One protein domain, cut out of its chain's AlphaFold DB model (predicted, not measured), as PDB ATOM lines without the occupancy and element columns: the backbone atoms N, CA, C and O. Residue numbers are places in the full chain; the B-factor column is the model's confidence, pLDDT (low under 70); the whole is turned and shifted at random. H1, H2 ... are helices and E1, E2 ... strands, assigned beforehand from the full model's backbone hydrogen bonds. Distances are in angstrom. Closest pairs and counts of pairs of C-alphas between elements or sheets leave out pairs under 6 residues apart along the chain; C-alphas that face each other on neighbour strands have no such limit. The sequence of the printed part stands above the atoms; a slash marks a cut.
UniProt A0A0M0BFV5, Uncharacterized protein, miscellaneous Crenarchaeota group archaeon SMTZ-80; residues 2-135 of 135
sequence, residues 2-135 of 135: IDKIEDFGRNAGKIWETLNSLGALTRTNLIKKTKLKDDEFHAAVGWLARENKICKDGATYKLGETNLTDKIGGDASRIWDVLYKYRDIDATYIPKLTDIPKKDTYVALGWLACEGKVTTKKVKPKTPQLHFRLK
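AT A GLANCE: This is residues 2 to 135 of the 135 residues of an uncharacterized protein of miscellaneous Crenarchaeota group archaeon SMTZ-80 (UniProt A0A0M0BFV5). Two helices, H3 and H6, cross in the core, with H1 across them on H3's side and H4 across them on H6's side. A small hairpin, E1 and E2, sits at one end of this helical body, H2 packs on H1, H5 packs on H4, and the tail, residues 124 to 135, sticks out. The printed part has 134 residues, with H1 H2 H3 E1 E2 H4 H5 H6 along the chain, and is mostly helix; the two-strand sheet is antiparallel. It is compact, with a radius of gyration of the C-alphas of 16.2 A, and spans 52 by 43 by 26 A.

HOW THE PARTS SIT: Look first at E1, residues 54 to 57, and E2, residues 60 to 63, an antiparallel hairpin in which N 55 and O 62 are 2.9 A apart and N 62 and O 55 are 3.0 A apart, both within hydrogen-bond range. Residues 25 to 26 pair antiparallel with residues 60 to 61 of E2. Residues 8 to 16 of H1, residues 4 to 22, touch H3, residues 38 to 50, about perpendicular at 80 degrees; the closest C-alphas, of Ala 12 and Ala 44, are 4.2 A apart. H2, residues 27 to 34, touches residues 14 to 18 of H1, with the C-alphas of Lys 14 and Thr 34 closest at 6.1 A. The hub is H6, residues 102 to 114, which touches H3 at a steep tilt of 44 degrees, the same way; the C-alphas of Ala 43 and Gly 110 are closest, at 4.0 A. Residues 72 to 80 of H4, residues 69 to 86, touch H6 about perpendicular at 86 degrees, closest at the C-alphas of Ala 76 and Ala 108, 4.5 A. Residues 78 to 82 of H4 touch H5, residues 94 to 98, closest at the C-alphas of Arg 78 and Thr 98, 6.7 A. H1 and H4 are apart. Every O i to N i+4 pair is within hydrogen-bond range in H2, H3, H4, H5 and H6, and 14 of 15 are in H1.

IN THESE COORDINATES: Find C-alpha 54 at (137.756, 176.587, 100.687), where E1 begins. Find C-alpha 4 at (147.798, 187.388, 116.285); from there H1 runs 27.1 A to C-alpha 22. H4 is 25.2 A long, H3 18.8 A, and H6 18.7 A, ending at C-alpha 114, (138.399, 180.027, 113.922).

THE WHOLE: The C-alphas of Glu 65 and Lys 135 are the two farthest apart, 60.0 A. Without residues 124 to 135, which stand free, the body spans 42 by 30 by 22 A. The printed part has no cut, and no link between named elements is long. Residues 115 to 135 hold no named element. Mean pLDDT of the printed part is 92.0; residue 2, residues 124 to 128 and residue 134 are under 70.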
ATOM      1  N   ILE A   2     146.342 194.533 117.851       49.19
ATOM      2  CA  ILE A   2     145.884 193.417 117.006       49.19
ATOM      3  C   ILE A   2     146.390 192.114 117.632       49.19
ATOM      4  O   ILE A   2     147.604 191.973 117.843       49.19
ATOM      5  N   ASP A   3     145.470 191.226 118.002       73.69
ATOM      6  CA  ASP A   3     145.787 189.863 118.446       73.69
ATOM      7  C   ASP A   3     146.263 189.060 117.228       73.69
ATOM      8  O   ASP A   3     145.726 189.184 116.129       73.69
ATOM      9  N   LYS A   4     147.281 188.213 117.387       76.56
ATOM     10  CA  LYS A   4     147.798 187.388 116.285       76.56
ATOM     11  C   LYS A   4     146.732 186.430 115.733       76.56
ATOM     12  O   LYS A   4     146.855 185.981 114.596       76.56
ATOM     13  N   ILE A   5     145.691 186.133 116.515       81.94
ATOM     14  CA  ILE A   5     144.500 185.404 116.057       81.94
ATOM     15  C   ILE A   5     143.657 186.239 115.082       81.94
ATOM     16  O   ILE A   5     143.206 185.714 114.065       81.94
ATOM     17  N   GLU A   6     143.497 187.542 115.321       83.62
ATOM     18  CA  GLU A   6     142.791 188.439 114.394       83.62
ATOM     19  C   GLU A   6     143.509 188.512 113.038       83.62
ATOM     20  O   GLU A   6     142.863 188.573 111.990       83.62
ATOM     21  N   ASP A   7     144.844 188.420 113.035       89.62
ATOM     22  CA  ASP A   7     145.624 188.333 111.796       89.62
ATOM     23  C   ASP A   7     145.302 187.062 110.991       89.62
ATOM     24  O   ASP A   7     145.325 187.110 109.759       89.62
ATOM     25  N   PHE A   8     144.965 185.935 111.636       93.31
ATOM     26  CA  PHE A   8     144.578 184.709 110.921       93.31
ATOM     27  C   PHE A   8     143.273 184.921 110.152       93.31
ATOM     28  O   PHE A   8     143.243 184.681 108.943       93.31
ATOM     29  N   GLY A   9     142.239 185.446 110.815       94.25
ATOM     30  CA  GLY A   9     140.956 185.761 110.181       94.25
ATOM     31  C   GLY A   9     141.083 186.834 109.093       94.25
ATOM     32  O   GLY A   9     140.556 186.686 107.990       94.25
ATOM     33  N   ARG A  10     141.876 187.886 109.331       96.56
ATOM     34  CA  ARG A  10     142.140 188.919 108.315       96.56
ATOM     35  C   ARG A  10     142.853 188.352 107.084       96.56
ATOM     36  O   ARG A  10     142.540 188.729 105.954       96.56
ATOM     37  N   ASN A  11     143.825 187.465 107.280       97.69
ATOM     38  CA  ASN A  11     144.549 186.833 106.178       97.69
ATOM     39  C   ASN A  11     143.680 185.804 105.436       97.69
ATOM     40  O   ASN A  11     143.785 185.706 104.212       97.69
ATOM     41  N   ALA A  12     142.778 185.113 106.139       97.94
ATOM     42  CA  ALA A  12     141.723 184.297 105.539       97.94
ATOM     43  C   ALA A  12     140.831 185.131 104.610       97.94
ATOM     44  O   ALA A  12     140.635 184.742 103.459       97.94
ATOM     45  N   GLY A  13     140.412 186.324 105.045       98.19
ATOM     46  CA  GLY A  13     139.683 187.281 104.204       98.19
ATOM     47  C   GLY A  13     140.417 187.618 102.902       98.19
ATOM     48  O   GLY A  13     139.842 187.500 101.825       98.19
ATOM     49  N   LYS A  14     141.724 187.912 102.964       98.44
ATOM     50  CA  LYS A  14     142.532 188.186 101.755       98.44
ATOM     51  C   LYS A  14     142.573 187.005 100.783       98.44
ATOM     52  O   LYS A  14     142.508 187.209  99.568       98.44
ATOM     53  N   ILE A  15     142.734 185.777 101.290       98.56
ATOM     54  CA  ILE A  15     142.712 184.570 100.445       98.56
ATOM     55  C   ILE A  15     141.332 184.417  99.808       98.56
ATOM     56  O   ILE A  15     141.252 184.198  98.599       98.56
ATOM     57  N   TRP A  16     140.272 184.572 100.602       98.62
ATOM     58  CA  TRP A  16     138.898 184.463 100.133       98.62
ATOM     59  C   TRP A  16     138.603 185.477  99.025       98.62
ATOM     60  O   TRP A  16     138.195 185.078  97.940       98.62
ATOM     61  N   GLU A  17     138.906 186.761  99.240       98.62
ATOM     62  CA  GLU A  17     138.706 187.834  98.253       98.62
ATOM     63  C   GLU A  17     139.487 187.578  96.960       98.62
ATOM     64  O   GLU A  17     138.971 187.778  95.857       98.62
ATOM     65  N   THR A  18     140.726 187.092  97.081       98.62
ATOM     66  CA  THR A  18     141.571 186.768  95.923       98.62
ATOM     67  C   THR A  18     140.972 185.624  95.105       98.62
ATOM     68  O   THR A  18     140.920 185.724  93.880       98.62
ATOM     69  N   LEU A  19     140.508 184.553  95.757       98.50
ATOM     70  CA  LEU A  19     139.864 183.420  95.084       98.50
ATOM     71  C   LEU A  19     138.494 183.796  94.512       98.50
ATOM     72  O   LEU A  19     138.164 183.374  93.407       98.50
ATOM     73  N   ASN A  20     137.724 184.623  95.221       98.31
ATOM     74  CA  ASN A  20     136.440 185.134  94.749       98.31
ATOM     75  C   ASN A  20     136.607 185.970  93.472       98.31
ATOM     76  O   ASN A  20     135.788 185.896  92.564       98.31
ATOM     77  N   SER A  21     137.694 186.743  93.389       98.25
ATOM     78  CA  SER A  21     137.945 187.647  92.262       98.25
ATOM     79  C   SER A  21     138.618 186.968  91.068       98.25
ATOM     80  O   SER A  21     138.423 187.392  89.934       98.25
ATOM     81  N   LEU A  22     139.467 185.961  91.305       98.00
ATOM     82  CA  LEU A  22     140.355 185.393  90.279       98.00
ATOM     83  C   LEU A  22     140.130 183.900  90.017       98.00
ATOM     84  O   LEU A  22     140.815 183.325  89.171       98.00
ATOM     85  N   GLY A  23     139.203 183.271  90.736       97.81
ATOM     86  CA  GLY A  23     138.934 181.844  90.642       97.81
ATOM     87  C   GLY A  23     140.021 180.980  91.284       97.81
ATOM     88  O   GLY A  23     140.730 181.395  92.204       97.81
ATOM     89  N   ALA A  24     140.125 179.737  90.809       98.12
ATOM     90  CA  ALA A  24     141.029 178.742  91.370       98.12
ATOM     91  C   ALA A  24     142.501 179.121  91.149       98.12
ATOM     92  O   ALA A  24     142.931 179.404  90.029       98.12
ATOM     93  N   LEU A  25     143.304 179.091  92.214       98.44
ATOM     94  CA  LEU A  25     144.710 179.493  92.167       98.44
ATOM     95  C   LEU A  25     145.608 178.512  92.911       98.44
ATOM     96  O   LEU A  25     145.237 177.929  93.926       98.44
ATOM     97  N   THR A  26     146.843 178.364  92.434       98.31
ATOM     98  CA  THR A  26     147.874 177.625  93.166       98.31
ATOM     99  C   THR A  26     148.295 178.379  94.422       98.31
ATOM    100  O   THR A  26     148.206 179.607  94.504       98.31
ATOM    101  N   ARG A  27     148.853 177.644  95.387       97.62
ATOM    102  CA  ARG A  27     149.468 178.219  96.590       97.62
ATOM    103  C   ARG A  27     150.448 179.350  96.278       97.62
ATOM    104  O   ARG A  27     150.381 180.405  96.900       97.62
ATOM    105  N   THR A  28     151.349 179.143  95.318       97.69
ATOM    106  CA  THR A  28     152.364 180.136  94.935       97.69
ATOM    107  C   THR A  28     151.717 181.423  94.431       97.69
ATOM    108  O   THR A  28     152.114 182.516  94.836       97.69
ATOM    109  N   ASN A  29     150.674 181.307  93.603       98.19
ATOM    110  CA  ASN A  29     149.942 182.464  93.094       98.19
ATOM    111  C   ASN A  29     149.167 183.184  94.203       98.19
ATOM    112  O   ASN A  29     149.172 184.415  94.235       98.19
ATOM    113  N   LEU A  30     148.552 182.443  95.128       98.19
ATOM    114  CA  LEU A  30     147.852 183.023  96.277       98.19
ATOM    115  C   LEU A  30     148.801 183.791  97.189       98.19
ATOM    116  O   LEU A  30     148.534 184.952  97.486       98.19
ATOM    117  N   ILE A  31     149.930 183.196  97.566       98.06
ATOM    118  CA  ILE A  31     150.961 183.854  98.378       98.06
ATOM    119  C   ILE A  31     151.447 185.137  97.698       98.06
ATOM    120  O   ILE A  31     151.480 186.196  98.322       98.06
ATOM    121  N   LYS A  32     151.745 185.077  96.394       98.19
ATOM    122  CA  LYS A  32     152.215 186.243  95.634       98.19
ATOM    123  C   LYS A  32     151.183 187.374  95.598       98.19
ATOM    124  O   LYS A  32     151.550 188.537  95.745       98.19
ATOM    125  N   LYS A  33     149.904 187.049  95.396       98.12
ATOM    126  CA  LYS A  33     148.820 188.040  95.270       98.12
ATOM    127  C   LYS A  33     148.399 188.632  96.612       98.12
ATOM    128  O   LYS A  33     148.179 189.834  96.702       98.12
ATOM    129  N   THR A  34     148.344 187.807  97.653       97.88
ATOM    130  CA  THR A  34     147.951 188.226  99.008       97.88
ATOM    131  C   THR A  34     149.108 188.828  99.811       97.88
ATOM    132  O   THR A  34     148.871 189.466 100.837       97.88
ATOM    133  N   LYS A  35     150.352 188.646  99.340       97.75
ATOM    134  CA  LYS A  35     151.602 189.045 100.010       97.75
ATOM    135  C   LYS A  35     151.757 188.424 101.405       97.75
ATOM    136  O   LYS A  35     152.386 189.015 102.280       97.75
ATOM    137  N   LEU A  36     151.164 187.249 101.607       97.06
ATOM    138  CA  LEU A  36     151.261 186.499 102.855       97.06
ATOM    139  C   LEU A  36     152.572 185.730 102.930       97.06
ATOM    140  O   LEU A  36     153.121 185.293 101.919       97.06
ATOM    141  N   LYS A  37     153.049 185.512 104.149       96.44
ATOM    142  CA  LYS A  37     154.092 184.524 104.416       96.44
ATOM    143  C   LYS A  37     153.516 183.116 104.356       96.44
ATOM    144  O   LYS A  37     152.312 182.893 104.436       96.44
ATOM    145  N   ASP A  38     154.421 182.154 104.287       96.12
ATOM    146  CA  ASP A  38     154.101 180.735 104.208       96.12
ATOM    147  C   ASP A  38     153.210 180.258 105.367       96.12
ATOM    148  O   ASP A  38     152.141 179.693 105.152       96.12
ATOM    149  N   ASP A  39     153.612 180.557 106.603       95.25
ATOM    150  CA  ASP A  39     152.878 180.173 107.814       95.25
ATOM    151  C   ASP A  39     151.514 180.894 107.910       95.25
ATOM    152  O   ASP A  39     150.518 180.297 108.312       95.25
ATOM    153  N   GLU A  40     151.449 182.160 107.474       96.81
ATOM    154  CA  GLU A  40     150.214 182.960 107.440       96.81
ATOM    155  C   GLU A  40     149.206 182.401 106.432       96.81
ATOM    156  O   GLU A  40     148.015 182.323 106.731       96.81
ATOM    157  N   PHE A  41     149.683 181.974 105.258       98.06
ATOM    158  CA  PHE A  41     148.858 181.316 104.249       98.06
ATOM    159  C   PHE A  41     148.238 180.028 104.795       98.06
ATOM    160  O   PHE A  41     147.036 179.819 104.653       98.06
ATOM    161  N   HIS A  42     149.032 179.171 105.439       98.00
ATOM    162  CA  HIS A  42     148.526 177.908 105.978       98.00
ATOM    163  C   HIS A  42     147.487 178.124 107.082       98.00
ATOM    164  O   HIS A  42     146.431 177.493 107.046       98.00
ATOM    165  N   ALA A  43     147.737 179.051 108.009       97.31
ATOM    166  CA  ALA A  43     146.764 179.409 109.038       97.31
ATOM    167  C   ALA A  43     145.456 179.951 108.441       97.31
ATOM    168  O   ALA A  43     144.370 179.530 108.833       97.31
ATOM    169  N   ALA A  44     145.550 180.818 107.435       98.12
ATOM    170  CA  ALA A  44     144.391 181.345 106.724       98.12
ATOM    171  C   ALA A  44     143.595 180.250 105.978       98.12
ATOM    172  O   ALA A  44     142.366 180.271 105.986       98.12
ATOM    173  N   VAL A  45     144.270 179.258 105.384       98.19
ATOM    174  CA  VAL A  45     143.608 178.085 104.778       98.19
ATOM    175  C   VAL A  45     142.863 177.267 105.831       98.19
ATOM    176  O   VAL A  45     141.722 176.881 105.591       98.19
ATOM    177  N   GLY A  46     143.476 177.021 106.991       97.94
ATOM    178  CA  GLY A  46     142.833 176.308 108.097       97.94
ATOM    179  C   GLY A  46     141.577 177.004 108.610       97.94
ATOM    180  O   GLY A  46     140.553 176.356 108.822       97.94
ATOM    181  N   TRP A  47     141.639 178.331 108.726       98.06
ATOM    182  CA  TRP A  47     140.496 179.168 109.083       98.06
ATOM    183  C   TRP A  47     139.350 179.019 108.071       98.06
ATOM    184  O   TRP A  47     138.237 178.656 108.441       98.06
ATOM    185  N   LEU A  48     139.617 179.221 106.776       98.19
ATOM    186  CA  LEU A  48     138.592 179.096 105.729       98.19
ATOM    187  C   LEU A  48     138.039 177.673 105.601       98.19
ATOM    188  O   LEU A  48     136.867 177.499 105.265       98.19
ATOM    189  N   ALA A  49     138.865 176.655 105.849       97.88
ATOM    190  CA  ALA A  49     138.418 175.269 105.855       97.88
ATOM    191  C   ALA A  49     137.425 175.033 107.000       97.88
ATOM    192  O   ALA A  49     136.392 174.406 106.781       97.88
ATOM    193  N   ARG A  50     137.672 175.607 108.187       97.25
ATOM    194  CA  ARG A  50     136.739 175.509 109.317       97.25
ATOM    195  C   ARG A  50     135.395 176.179 109.041       97.25
ATOM    196  O   ARG A  50     134.363 175.695 109.509       97.25
ATOM    197  N   GLU A  51     135.418 177.268 108.277       97.06
ATOM    198  CA  GLU A  51     134.224 177.977 107.808       97.06
ATOM    199  C   GLU A  51     133.534 177.296 106.613       97.06
ATOM    200  O   GLU A  51     132.520 177.804 106.139       97.06
ATOM    201  N   ASN A  52     134.064 176.171 106.119       97.44
ATOM    202  CA  ASN A  52     133.568 175.456 104.942       97.44
ATOM    203  C   ASN A  52     133.573 176.301 103.647       97.44
ATOM    204  O   ASN A  52     132.664 176.201 102.825       97.44
ATOM    205  N   LYS A  53     134.581 177.169 103.471       98.00
ATOM    206  CA  LYS A  53     134.651 178.136 102.353       98.00
ATOM    207  C   LYS A  53     135.752 177.864 101.332       98.00
ATOM    208  O   LYS A  53     135.827 178.577 100.332       98.00
ATOM    209  N   ILE A  54     136.634 176.898 101.577       97.94
ATOM    210  CA  ILE A  54     137.756 176.587 100.687       97.94
ATOM    211  C   ILE A  54     137.904 175.084 100.496       97.94
ATOM    212  O   ILE A  54     137.866 174.315 101.459       97.94
ATOM    213  N   CYS A  55     138.182 174.672  99.268       97.06
ATOM    214  CA  CYS A  55     138.579 173.310  98.947       97.06
ATOM    215  C   CYS A  55     139.837 173.292  98.088       97.06
ATOM    216  O   CYS A  55     140.265 174.311  97.530       97.06
ATOM    217  N   LYS A  56     140.466 172.120  98.027       96.69
ATOM    218  CA  LYS A  56     141.691 171.909  97.264       96.69
ATOM    219  C   LYS A  56     141.449 170.891  96.161       96.69
ATOM    220  O   LYS A  56     140.949 169.800  96.420       96.69
ATOM    221  N   ASP A  57     141.851 171.252  94.953       95.38
ATOM    222  CA  ASP A  57     141.728 170.440  93.749       95.38
ATOM    223  C   ASP A  57     143.105 170.342  93.083       95.38
ATOM    224  O   ASP A  57     143.641 171.320  92.542       95.38
ATOM    225  N   GLY A  58     143.754 169.188  93.255       94.94
ATOM    226  CA  GLY A  58     145.151 168.976  92.880       94.94
ATOM    227  C   GLY A  58     146.098 170.010  93.505       94.94
ATOM    228  O   GLY A  58     146.304 170.049  94.720       94.94
ATOM    229  N   ALA A  59     146.705 170.848  92.662       95.06
ATOM    230  CA  ALA A  59     147.638 171.901  93.076       95.06
ATOM    231  C   ALA A  59     146.963 173.257  93.372       95.06
ATOM    232  O   ALA A  59     147.640 174.207  93.784       95.06
ATOM    233  N   THR A  60     145.651 173.364  93.150       97.50
ATOM    234  CA  THR A  60     144.894 174.617  93.252       97.50
ATOM    235  C   THR A  60     143.957 174.635  94.450       97.50
ATOM    236  O   THR A  60     143.512 173.596  94.934       97.50
ATOM    237  N   TYR A  61     143.667 175.838  94.929       98.06
ATOM    238  CA  TYR A  61     142.622 176.124  95.900       98.06
ATOM    239  C   TYR A  61     141.504 176.884  95.204       98.06
ATOM    240  O   TYR A  61     141.781 177.732  94.351       98.06
ATOM    241  N   LYS A  62     140.261 176.605  95.584       97.88
ATOM    242  CA  LYS A  62     139.063 177.283  95.079       97.88
ATOM    243  C   LYS A  62     138.055 177.473  96.211       97.88
ATOM    244  O   LYS A  62     138.142 176.795  97.236       97.88
ATOM    245  N   LEU A  63     137.132 178.414  96.037       98.19
ATOM    246  CA  LEU A  63     136.017 178.572  96.967       98.19
ATOM    247  C   LEU A  63     135.011 177.435  96.774       98.19
ATOM    248  O   LEU A  63     134.780 176.996  95.648       98.19
ATOM    249  N   GLY A  64     134.434 176.970  97.876       96.19
ATOM    250  CA  GLY A  64     133.457 175.885  97.888       96.19
ATOM    251  C   GLY A  64     133.504 175.078  99.181       96.19
ATOM    252  O   GLY A  64     134.322 175.354 100.062       96.19
ATOM    253  N   GLU A  65     132.633 174.072  99.261       97.38
ATOM    254  CA  GLU A  65     132.589 173.130 100.380       97.38
ATOM    255  C   GLU A  65     133.932 172.427 100.544       97.38
ATOM    256  O   GLU A  65     134.526 171.941  99.577       97.38
ATOM    257  N   THR A  66     134.436 172.401 101.773       95.69
ATOM    258  CA  THR A  66     135.778 171.928 102.059       95.69
ATOM    259  C   THR A  66     135.868 170.410 101.962       95.69
ATOM    260  O   THR A  66     135.057 169.674 102.510       95.69
ATOM    261  N   ASN A  67     136.926 169.936 101.313       95.81
ATOM    262  CA  ASN A  67     137.335 168.532 101.297       95.81
ATOM    263  C   ASN A  67     138.555 168.287 102.202       95.81
ATOM    264  O   ASN A  67     139.317 167.344 101.999       95.81
ATOM    265  N   LEU A  68     138.795 169.194 103.154       92.94
ATOM    266  CA  LEU A  68     139.989 169.206 103.997       92.94
ATOM    267  C   LEU A  68     139.692 168.862 105.466       92.94
ATOM    268  O   LEU A  68     140.630 168.766 106.259       92.94
ATOM    269  N   THR A  69     138.416 168.678 105.827       91.38
ATOM    270  CA  THR A  69     137.945 168.489 107.210       91.38
ATOM    271  C   THR A  69     138.628 167.336 107.922       91.38
ATOM    272  O   THR A  69     139.111 167.530 109.030       91.38
ATOM    273  N   ASP A  70     138.709 166.163 107.299       91.69
ATOM    274  CA  ASP A  70     139.132 164.947 108.005       91.69
ATOM    275  C   ASP A  70     140.595 165.044 108.438       91.69
ATOM    276  O   ASP A  70     140.943 164.798 109.595       91.69
ATOM    277  N   LYS A  71     141.457 165.492 107.517       93.94
ATOM    278  CA  LYS A  71     142.880 165.683 107.802       93.94
ATOM    279  C   LYS A  71     143.096 166.835 108.782       93.94
ATOM    280  O   LYS A  71     143.764 166.644 109.795       93.94
ATOM    281  N   ILE A  72     142.551 168.022 108.492       95.88
ATOM    282  CA  ILE A  72     142.798 169.211 109.322       95.88
ATOM    283  C   ILE A  72     142.195 169.026 110.714       95.88
ATOM    284  O   ILE A  72     142.840 169.369 111.699       95.88
ATOM    285  N   GLY A  73     140.995 168.456 110.808       94.69
ATOM    286  CA  GLY A  73     140.312 168.176 112.065       94.69
ATOM    287  C   GLY A  73     141.068 167.168 112.927       94.69
ATOM    288  O   GLY A  73     141.244 167.404 114.122       94.69
ATOM    289  N   GLY A  74     141.591 166.089 112.331       96.88
ATOM    290  CA  GLY A  74     142.435 165.126 113.043       96.88
ATOM    291  C   GLY A  74     143.727 165.752 113.580       96.88
ATOM    292  O   GLY A  74     144.080 165.559 114.746       96.88
ATOM    293  N   ASP A  75     144.405 166.559 112.761       97.69
ATOM    294  CA  ASP A  75     145.621 167.274 113.166       97.69
ATOM    295  C   ASP A  75     145.321 168.338 114.243       97.69
ATOM    296  O   ASP A  75     146.052 168.452 115.231       97.69
ATOM    297  N   ALA A  76     144.204 169.059 114.116       96.94
ATOM    298  CA  ALA A  76     143.719 170.024 115.101       96.94
ATOM    299  C   ALA A  76     143.388 169.367 116.443       96.94
ATOM    300  O   ALA A  76     143.748 169.921 117.480       96.94
ATOM    301  N   SER A  77     142.782 168.176 116.440       97.00
ATOM    302  CA  SER A  77     142.513 167.418 117.667       97.00
ATOM    303  C   SER A  77     143.807 167.057 118.401       97.00
ATOM    304  O   SER A  77     143.930 167.311 119.596       97.00
ATOM    305  N   ARG A  78     144.815 166.536 117.691       97.06
ATOM    306  CA  ARG A  78     146.113 166.190 118.301       97.06
ATOM    307  C   ARG A  78     146.831 167.415 118.861       97.06
ATOM    308  O   ARG A  78     147.427 167.361 119.935       97.06
ATOM    309  N   ILE A  79     146.786 168.530 118.131       97.06
ATOM    310  CA  ILE A  79     147.395 169.788 118.575       97.06
ATOM    311  C   ILE A  79     146.655 170.341 119.791       97.06
ATOM    312  O   ILE A  79     147.307 170.787 120.732       97.06
ATOM    313  N   TRP A  80     145.324 170.264 119.813       96.19
ATOM    314  CA  TRP A  80     144.519 170.642 120.970       96.19
ATOM    315  C   TRP A  80     144.942 169.883 122.233       96.19
ATOM    316  O   TRP A  80     145.183 170.519 123.257       96.19
ATOM    317  N   ASP A  81     145.132 168.563 122.155       96.12
ATOM    318  CA  ASP A  81     145.561 167.753 123.306       96.12
ATOM    319  C   ASP A  81     146.936 168.185 123.840       96.12
ATOM    320  O   ASP A  81     147.147 168.288 125.055       96.12
ATOM    321  N   VAL A  82     147.876 168.507 122.943       95.56
ATOM    322  CA  VAL A  82     149.191 169.052 123.316       95.56
ATOM    323  C   VAL A  82     149.045 170.416 123.993       95.56
ATOM    324  O   VAL A  82     149.611 170.629 125.067       95.56
ATOM    325  N   LEU A  83     148.266 171.334 123.420       93.50
ATOM    326  CA  LEU A  83     148.033 172.654 124.014       93.50
ATOM    327  C   LEU A  83     147.372 172.538 125.393       93.50
ATOM    328  O   LEU A  83     147.789 173.211 126.337       93.50
ATOM    329  N   TYR A  84     146.407 171.632 125.542       92.75
ATOM    330  CA  TYR A  84     145.742 171.366 126.811       92.75
ATOM    331  C   TYR A  84     146.719 170.834 127.870       92.75
ATOM    332  O   TYR A  84     146.695 171.291 129.020       92.75
ATOM    333  N   LYS A  85     147.610 169.909 127.485       94.25
ATOM    334  CA  LYS A  85     148.615 169.308 128.374       94.25
ATOM    335  C   LYS A  85     149.667 170.312 128.849       94.25
ATOM    336  O   LYS A  85     149.969 170.345 130.038       94.25
ATOM    337  N   TYR A  86     150.230 171.111 127.942       90.38
ATOM    338  CA  TYR A  86     151.343 172.016 128.266       90.38
ATOM    339  C   TYR A  86     150.897 173.419 128.698       90.38
ATOM    340  O   TYR A  86     151.708 174.140 129.277       90.38
ATOM    341  N   ARG A  87     149.623 173.789 128.477       83.19
ATOM    342  CA  ARG A  87     148.967 175.083 128.785       83.19
ATOM    343  C   ARG A  87     149.522 176.295 128.038       83.19
ATOM    344  O   ARG A  87     148.755 177.106 127.530       83.19
ATOM    345  N   ASP A  88     150.837 176.427 127.993       87.12
ATOM    346  CA  ASP A  88     151.566 177.487 127.318       87.12
ATOM    347  C   ASP A  88     152.810 176.895 126.665       87.12
ATOM    348  O   ASP A  88     153.741 176.448 127.339       87.12
ATOM    349  N   ILE A  89     152.812 176.873 125.338       89.69
ATOM    350  CA  ILE A  89     153.896 176.301 124.559       89.69
ATOM    351  C   ILE A  89     154.174 177.160 123.333       89.69
ATOM    352  O   ILE A  89     153.264 177.643 122.659       89.69
ATOM    353  N   ASP A  90     155.455 177.342 123.031       88.44
ATOM    354  CA  ASP A  90     155.867 177.989 121.793       88.44
ATOM    355  C   ASP A  90     155.529 177.074 120.603       88.44
ATOM    356  O   ASP A  90     155.875 175.888 120.581       88.44
ATOM    357  N   ALA A  91     154.855 177.643 119.600       87.31
ATOM    358  CA  ALA A  91     154.383 176.929 118.418       87.31
ATOM    359  C   ALA A  91     155.499 176.184 117.660       87.31
ATOM    360  O   ALA A  91     155.217 175.221 116.951       87.31
ATOM    361  N   THR A  92     156.765 176.578 117.826       90.25
ATOM    362  CA  THR A  92     157.925 175.897 117.228       90.25
ATOM    363  C   THR A  92     158.191 174.500 117.799       90.25
ATOM    364  O   THR A  92     158.830 173.687 117.126       90.25
ATOM    365  N   TYR A  93     157.691 174.185 118.999       93.31
ATOM    366  CA  TYR A  93     157.817 172.850 119.599       93.31
ATOM    367  C   TYR A  93     156.666 171.916 119.233       93.31
ATOM    368  O   TYR A  93     156.857 170.703 119.263       93.31
ATOM    369  N   ILE A  94     155.503 172.454 118.849       94.50
ATOM    370  CA  ILE A  94     154.311 171.657 118.532       94.50
ATOM    371  C   ILE A  94     154.605 170.582 117.471       94.50
ATOM    372  O   ILE A  94     154.314 169.424 117.762       94.50
ATOM    373  N   PRO A  95     155.269 170.880 116.329       96.12
ATOM    374  CA  PRO A  95     155.582 169.866 115.318       96.12
ATOM    375  C   PRO A  95     156.353 168.665 115.869       96.12
ATOM    376  O   PRO A  95     156.129 167.534 115.457       96.12
ATOM    377  N   LYS A  96     157.256 168.904 116.828       94.88
ATOM    378  CA  LYS A  96     158.084 167.853 117.436       94.88
ATOM    379  C   LYS A  96     157.295 166.986 118.414       94.88
ATOM    380  O   LYS A  96     157.657 165.839 118.632       94.88
ATOM    381  N   LEU A  97     156.260 167.545 119.039       94.88
ATOM    382  CA  LEU A  97     155.440 166.848 120.029       94.88
ATOM    383  C   LEU A  97     154.309 166.041 119.396       94.88
ATOM    384  O   LEU A  97     153.838 165.088 120.009       94.88
ATOM    385  N   THR A  98     153.858 166.441 118.209       95.81
ATOM    386  CA  THR A  98     152.749 165.795 117.500       95.81
ATOM    387  C   THR A  98     153.189 164.965 116.300       95.81
ATOM    388  O   THR A  98     152.359 164.253 115.748       95.81
ATOM    389  N   ASP A  99     154.453 165.085 115.878       96.44
ATOM    390  CA  ASP A  99     154.963 164.575 114.596       96.44
ATOM    391  C   ASP A  99     154.188 165.122 113.374       96.44
ATOM    392  O   ASP A  99     154.145 164.536 112.295       96.44
ATOM    393  N   ILE A 100     153.551 166.290 113.534       96.69
ATOM    394  CA  ILE A 100     152.825 166.975 112.461       96.69
ATOM    395  C   ILE A 100     153.776 167.972 111.790       96.69
ATOM    396  O   ILE A 100     154.355 168.824 112.470       96.69
ATOM    397  N   PRO A 101     153.919 167.960 110.451       96.88
ATOM    398  CA  PRO A 101     154.757 168.921 109.744       96.88
ATOM    399  C   PRO A 101     154.396 170.373 110.077       96.88
ATOM    400  O   PRO A 101     153.226 170.713 110.252       96.88
ATOM    401  N   LYS A 102     155.391 171.272 110.072       96.12
ATOM    402  CA  LYS A 102     155.191 172.700 110.392       96.12
ATOM    403  C   LYS A 102     154.022 173.321 109.614       96.12
ATOM    404  O   LYS A 102     153.187 173.995 110.205       96.12
ATOM    405  N   LYS A 103     153.934 173.060 108.304       96.19
ATOM    406  CA  LYS A 103     152.836 173.556 107.457       96.19
ATOM    407  C   LYS A 103     151.461 173.132 107.991       96.19
ATOM    408  O   LYS A 103     150.592 173.979 108.153       96.19
ATOM    409  N   ASP A 104     151.300 171.854 108.330       97.06
ATOM    410  CA  ASP A 104     150.030 171.253 108.739       97.06
ATOM    411  C   ASP A 104     149.686 171.695 110.169       97.06
ATOM    412  O   ASP A 104     148.525 171.935 110.483       97.06
ATOM    413  N   THR A 105     150.709 171.962 110.992       97.19
ATOM    414  CA  THR A 105     150.552 172.608 112.301       97.19
ATOM    415  C   THR A 105     149.895 173.983 112.171       97.19
ATOM    416  O   THR A 105     148.937 174.262 112.884       97.19
ATOM    417  N   TYR A 106     150.352 174.842 111.252       96.94
ATOM    418  CA  TYR A 106     149.720 176.156 111.061       96.94
ATOM    419  C   TYR A 106     148.308 176.051 110.490       96.94
ATOM    420  O   TYR A 106     147.444 176.810 110.922       96.94
ATOM    421  N   VAL A 107     148.043 175.100 109.585       97.56
ATOM    422  CA  VAL A 107     146.674 174.835 109.109       97.56
ATOM    423  C   VAL A 107     145.759 174.468 110.282       97.56
ATOM    424  O   VAL A 107     144.712 175.083 110.472       97.56
ATOM    425  N   ALA A 108     146.172 173.527 111.125       97.75
ATOM    426  CA  ALA A 108     145.407 173.115 112.296       97.75
ATOM    427  C   ALA A 108     145.246 174.234 113.345       97.75
ATOM    428  O   ALA A 108     144.172 174.400 113.919       97.75
ATOM    429  N   LEU A 109     146.274 175.060 113.566       96.31
ATOM    430  CA  LEU A 109     146.166 176.233 114.441       96.31
ATOM    431  C   LEU A 109     145.174 177.266 113.890       96.31
ATOM    432  O   LEU A 109     144.422 177.848 114.666       96.31
ATOM    433  N   GLY A 110     145.137 177.469 112.571       96.75
ATOM    434  CA  GLY A 110     144.137 178.303 111.904       96.75
ATOM    435  C   GLY A 110     142.707 177.800 112.098       96.75
ATOM    436  O   GLY A 110     141.804 178.584 112.382       96.75
ATOM    437  N   TRP A 111     142.522 176.482 112.015       97.31
ATOM    438  CA  TRP A 111     141.249 175.819 112.287       97.31
ATOM    439  C   TRP A 111     140.783 176.046 113.730       97.31
ATOM    440  O   TRP A 111     139.670 176.518 113.951       97.31
ATOM    441  N   LEU A 112     141.646 175.778 114.717       96.50
ATOM    442  CA  LEU A 112     141.333 175.998 116.135       96.50
ATOM    443  C   LEU A 112     141.084 177.481 116.452       96.50
ATOM    444  O   LEU A 112     140.229 177.807 117.273       96.50
ATOM    445  N   ALA A 113     141.816 178.386 115.802       95.38
ATOM    446  CA  ALA A 113     141.645 179.825 115.968       95.38
ATOM    447  C   ALA A 113     140.251 180.285 115.524       95.38
ATOM    448  O   ALA A 113     139.604 181.041 116.245       95.38
ATOM    449  N   CYS A 114     139.758 179.766 114.396       94.69
ATOM    450  CA  CYS A 114     138.399 180.027 113.922       94.69
ATOM    451  C   CYS A 114     137.327 179.533 114.913       94.69
ATOM    452  O   CYS A 114     136.251 180.117 115.002       94.69
ATOM    453  N   GLU A 115     137.615 178.482 115.685       92.75
ATOM    454  CA  GLU A 115     136.727 177.976 116.742       92.75
ATOM    455  C   GLU A 115     136.833 178.755 118.064       92.75
ATOM    456  O   GLU A 115     136.174 178.389 119.036       92.75
ATOM    457  N   GLY A 116     137.689 179.781 118.147       91.62
ATOM    458  CA  GLY A 116     137.961 180.501 119.396       91.62
ATOM    459  C   GLY A 116     138.682 179.653 120.451       91.62
ATOM    460  O   GLY A 116     138.678 179.988 121.633       91.62
ATOM    461  N   LYS A 117     139.293 178.536 120.038       90.94
ATOM    462  CA  LYS A 117     139.910 177.543 120.929       90.94
ATOM    463  C   LYS A 117     141.341 177.889 121.340       90.94
ATOM    464  O   LYS A 117     141.862 177.325 122.296       90.94
ATOM    465  N   VAL A 118     141.997 178.802 120.633       90.50
ATOM    466  CA  VAL A 118     143.384 179.192 120.912       90.50
ATOM    467  C   VAL A 118     143.509 180.700 121.043       90.50
ATOM    468  O   VAL A 118     142.845 181.455 120.340       90.50
ATOM    469  N   THR A 119     144.401 181.131 121.928       86.88
ATOM    470  CA  THR A 119     144.796 182.531 122.097       86.88
ATOM    471  C   THR A 119     146.303 182.651 121.928       86.88
ATOM    472  O   THR A 119     147.041 181.666 122.045       86.88
ATOM    473  N   THR A 120     146.789 183.856 121.636       85.38
ATOM    474  CA  THR A 120     148.230 184.109 121.585       85.38
ATOM    475  C   THR A 120     148.635 185.150 122.608       85.38
ATOM    476  O   THR A 120     147.889 186.070 122.926       85.38
ATOM    477  N   LYS A 121     149.862 185.030 123.114       81.88
ATOM    478  CA  LYS A 121     150.481 186.065 123.940       81.88
ATOM    479  C   LYS A 121     151.845 186.434 123.385       81.88
ATOM    480  O   LYS A 121     152.594 185.582 122.906       81.88
ATOM    481  N   LYS A 122     152.186 187.721 123.458       71.69
ATOM    482  CA  LYS A 122     153.539 188.187 123.141       71.69
ATOM    483  C   LYS A 122     154.458 187.818 124.299       71.69
ATOM    484  O   LYS A 122     154.389 188.421 125.365       71.69
ATOM    485  N   VAL A 123     155.324 186.836 124.081       73.50
ATOM    486  CA  VAL A 123     156.384 186.477 125.027       73.50
ATOM    487  C   VAL A 123     157.670 187.165 124.570       73.50
ATOM    488  O   VAL A 123     158.008 187.117 123.386       73.50
ATOM    489  N   LYS A 124     158.382 187.840 125.484       66.81
ATOM    490  CA  LYS A 124     159.727 188.358 125.182       66.81
ATOM    491  C   LYS A 124     160.620 187.173 124.783       66.81
ATOM    492  O   LYS A 124     160.537 186.137 125.444       66.81
ATOM    493  N   PRO A 125     161.448 187.290 123.731       59.75
ATOM    494  CA  PRO A 125     162.314 186.192 123.322       59.75
ATOM    495  C   PRO A 125     163.180 185.747 124.508       59.75
ATOM    496  O   PRO A 125     163.824 186.572 125.152       59.75
ATOM    497  N   LYS A 126     163.146 184.444 124.819       60.78
ATOM    498  CA  LYS A 126     163.944 183.851 125.906       60.78
ATOM    499  C   LYS A 126     165.443 183.829 125.579       60.78
ATOM    500  O   LYS A 126     166.251 183.731 126.494       60.78
ATOM    501  N   THR A 127     165.815 183.914 124.301       56.28
ATOM    502  CA  THR A 127     167.206 183.919 123.835       56.28
ATOM    503  C   THR A 127     167.713 185.339 123.553       56.28
ATOM    504  O   THR A 127     166.970 186.148 122.989       56.28
ATOM    505  N   PRO A 128     168.977 185.659 123.908       61.19
ATOM    506  CA  PRO A 128     169.588 186.949 123.597       61.19
ATOM    507  C   PRO A 128     169.602 187.197 122.087       61.19
ATOM    508  O   PRO A 128     170.035 186.341 121.316       61.19
ATOM    509  N   GLN A 129     169.149 188.375 121.660       73.25
ATOM    510  CA  GLN A 129     169.314 188.811 120.276       73.25
ATOM    511  C   GLN A 129     170.767 189.264 120.093       73.25
ATOM    512  O   GLN A 129     171.259 190.095 120.854       73.25
ATOM    513  N   LEU A 130     171.480 188.682 119.125       79.88
ATOM    514  CA  LEU A 130     172.850 189.086 118.812       79.88
ATOM    515  C   LEU A 130     172.824 190.481 118.182       79.88
ATOM    516  O   LEU A 130     172.302 190.668 117.084       79.88
ATOM    517  N   HIS A 131     173.397 191.454 118.886       71.56
ATOM    518  CA  HIS A 131     173.578 192.808 118.382       71.56
ATOM    519  C   HIS A 131     175.019 192.975 117.911       71.56
ATOM    520  O   HIS A 131     175.957 192.945 118.706       71.56
ATOM    521  N   PHE A 132     175.187 193.156 116.608       79.62
ATOM    522  CA  PHE A 132     176.472 193.484 116.010       79.62
ATOM    523  C   PHE A 132     176.614 195.005 115.943       79.62
ATOM    524  O   PHE A 132     175.677 195.699 115.544       79.62
ATOM    525  N   ARG A 133     177.784 195.526 116.315       80.19
ATOM    526  CA  ARG A 133     178.171 196.918 116.057       80.19
ATOM    527  C   ARG A 133     179.547 196.952 115.406       80.19
ATOM    528  O   ARG A 133     180.376 196.087 115.688       80.19
ATOM    529  N   LEU A 134     179.770 197.947 114.554       64.75
ATOM    530  CA  LEU A 134     181.096 198.249 114.022       64.75
ATOM    531  C   LEU A 134     181.999 198.782 115.147       64.75
ATOM    532  O   LEU A 134     181.498 199.267 116.165       64.75
ATOM    533  N   LYS A 135     183.314 198.629 114.970       72.06
ATOM    534  CA  LYS A 135     184.324 199.157 115.893       72.06
ATOM    535  C   LYS A 135     184.511 200.654 115.688       72.06
ATOM    536  O   LYS A 135     184.520 201.068 114.511       72.06
TER     537      LYS A 135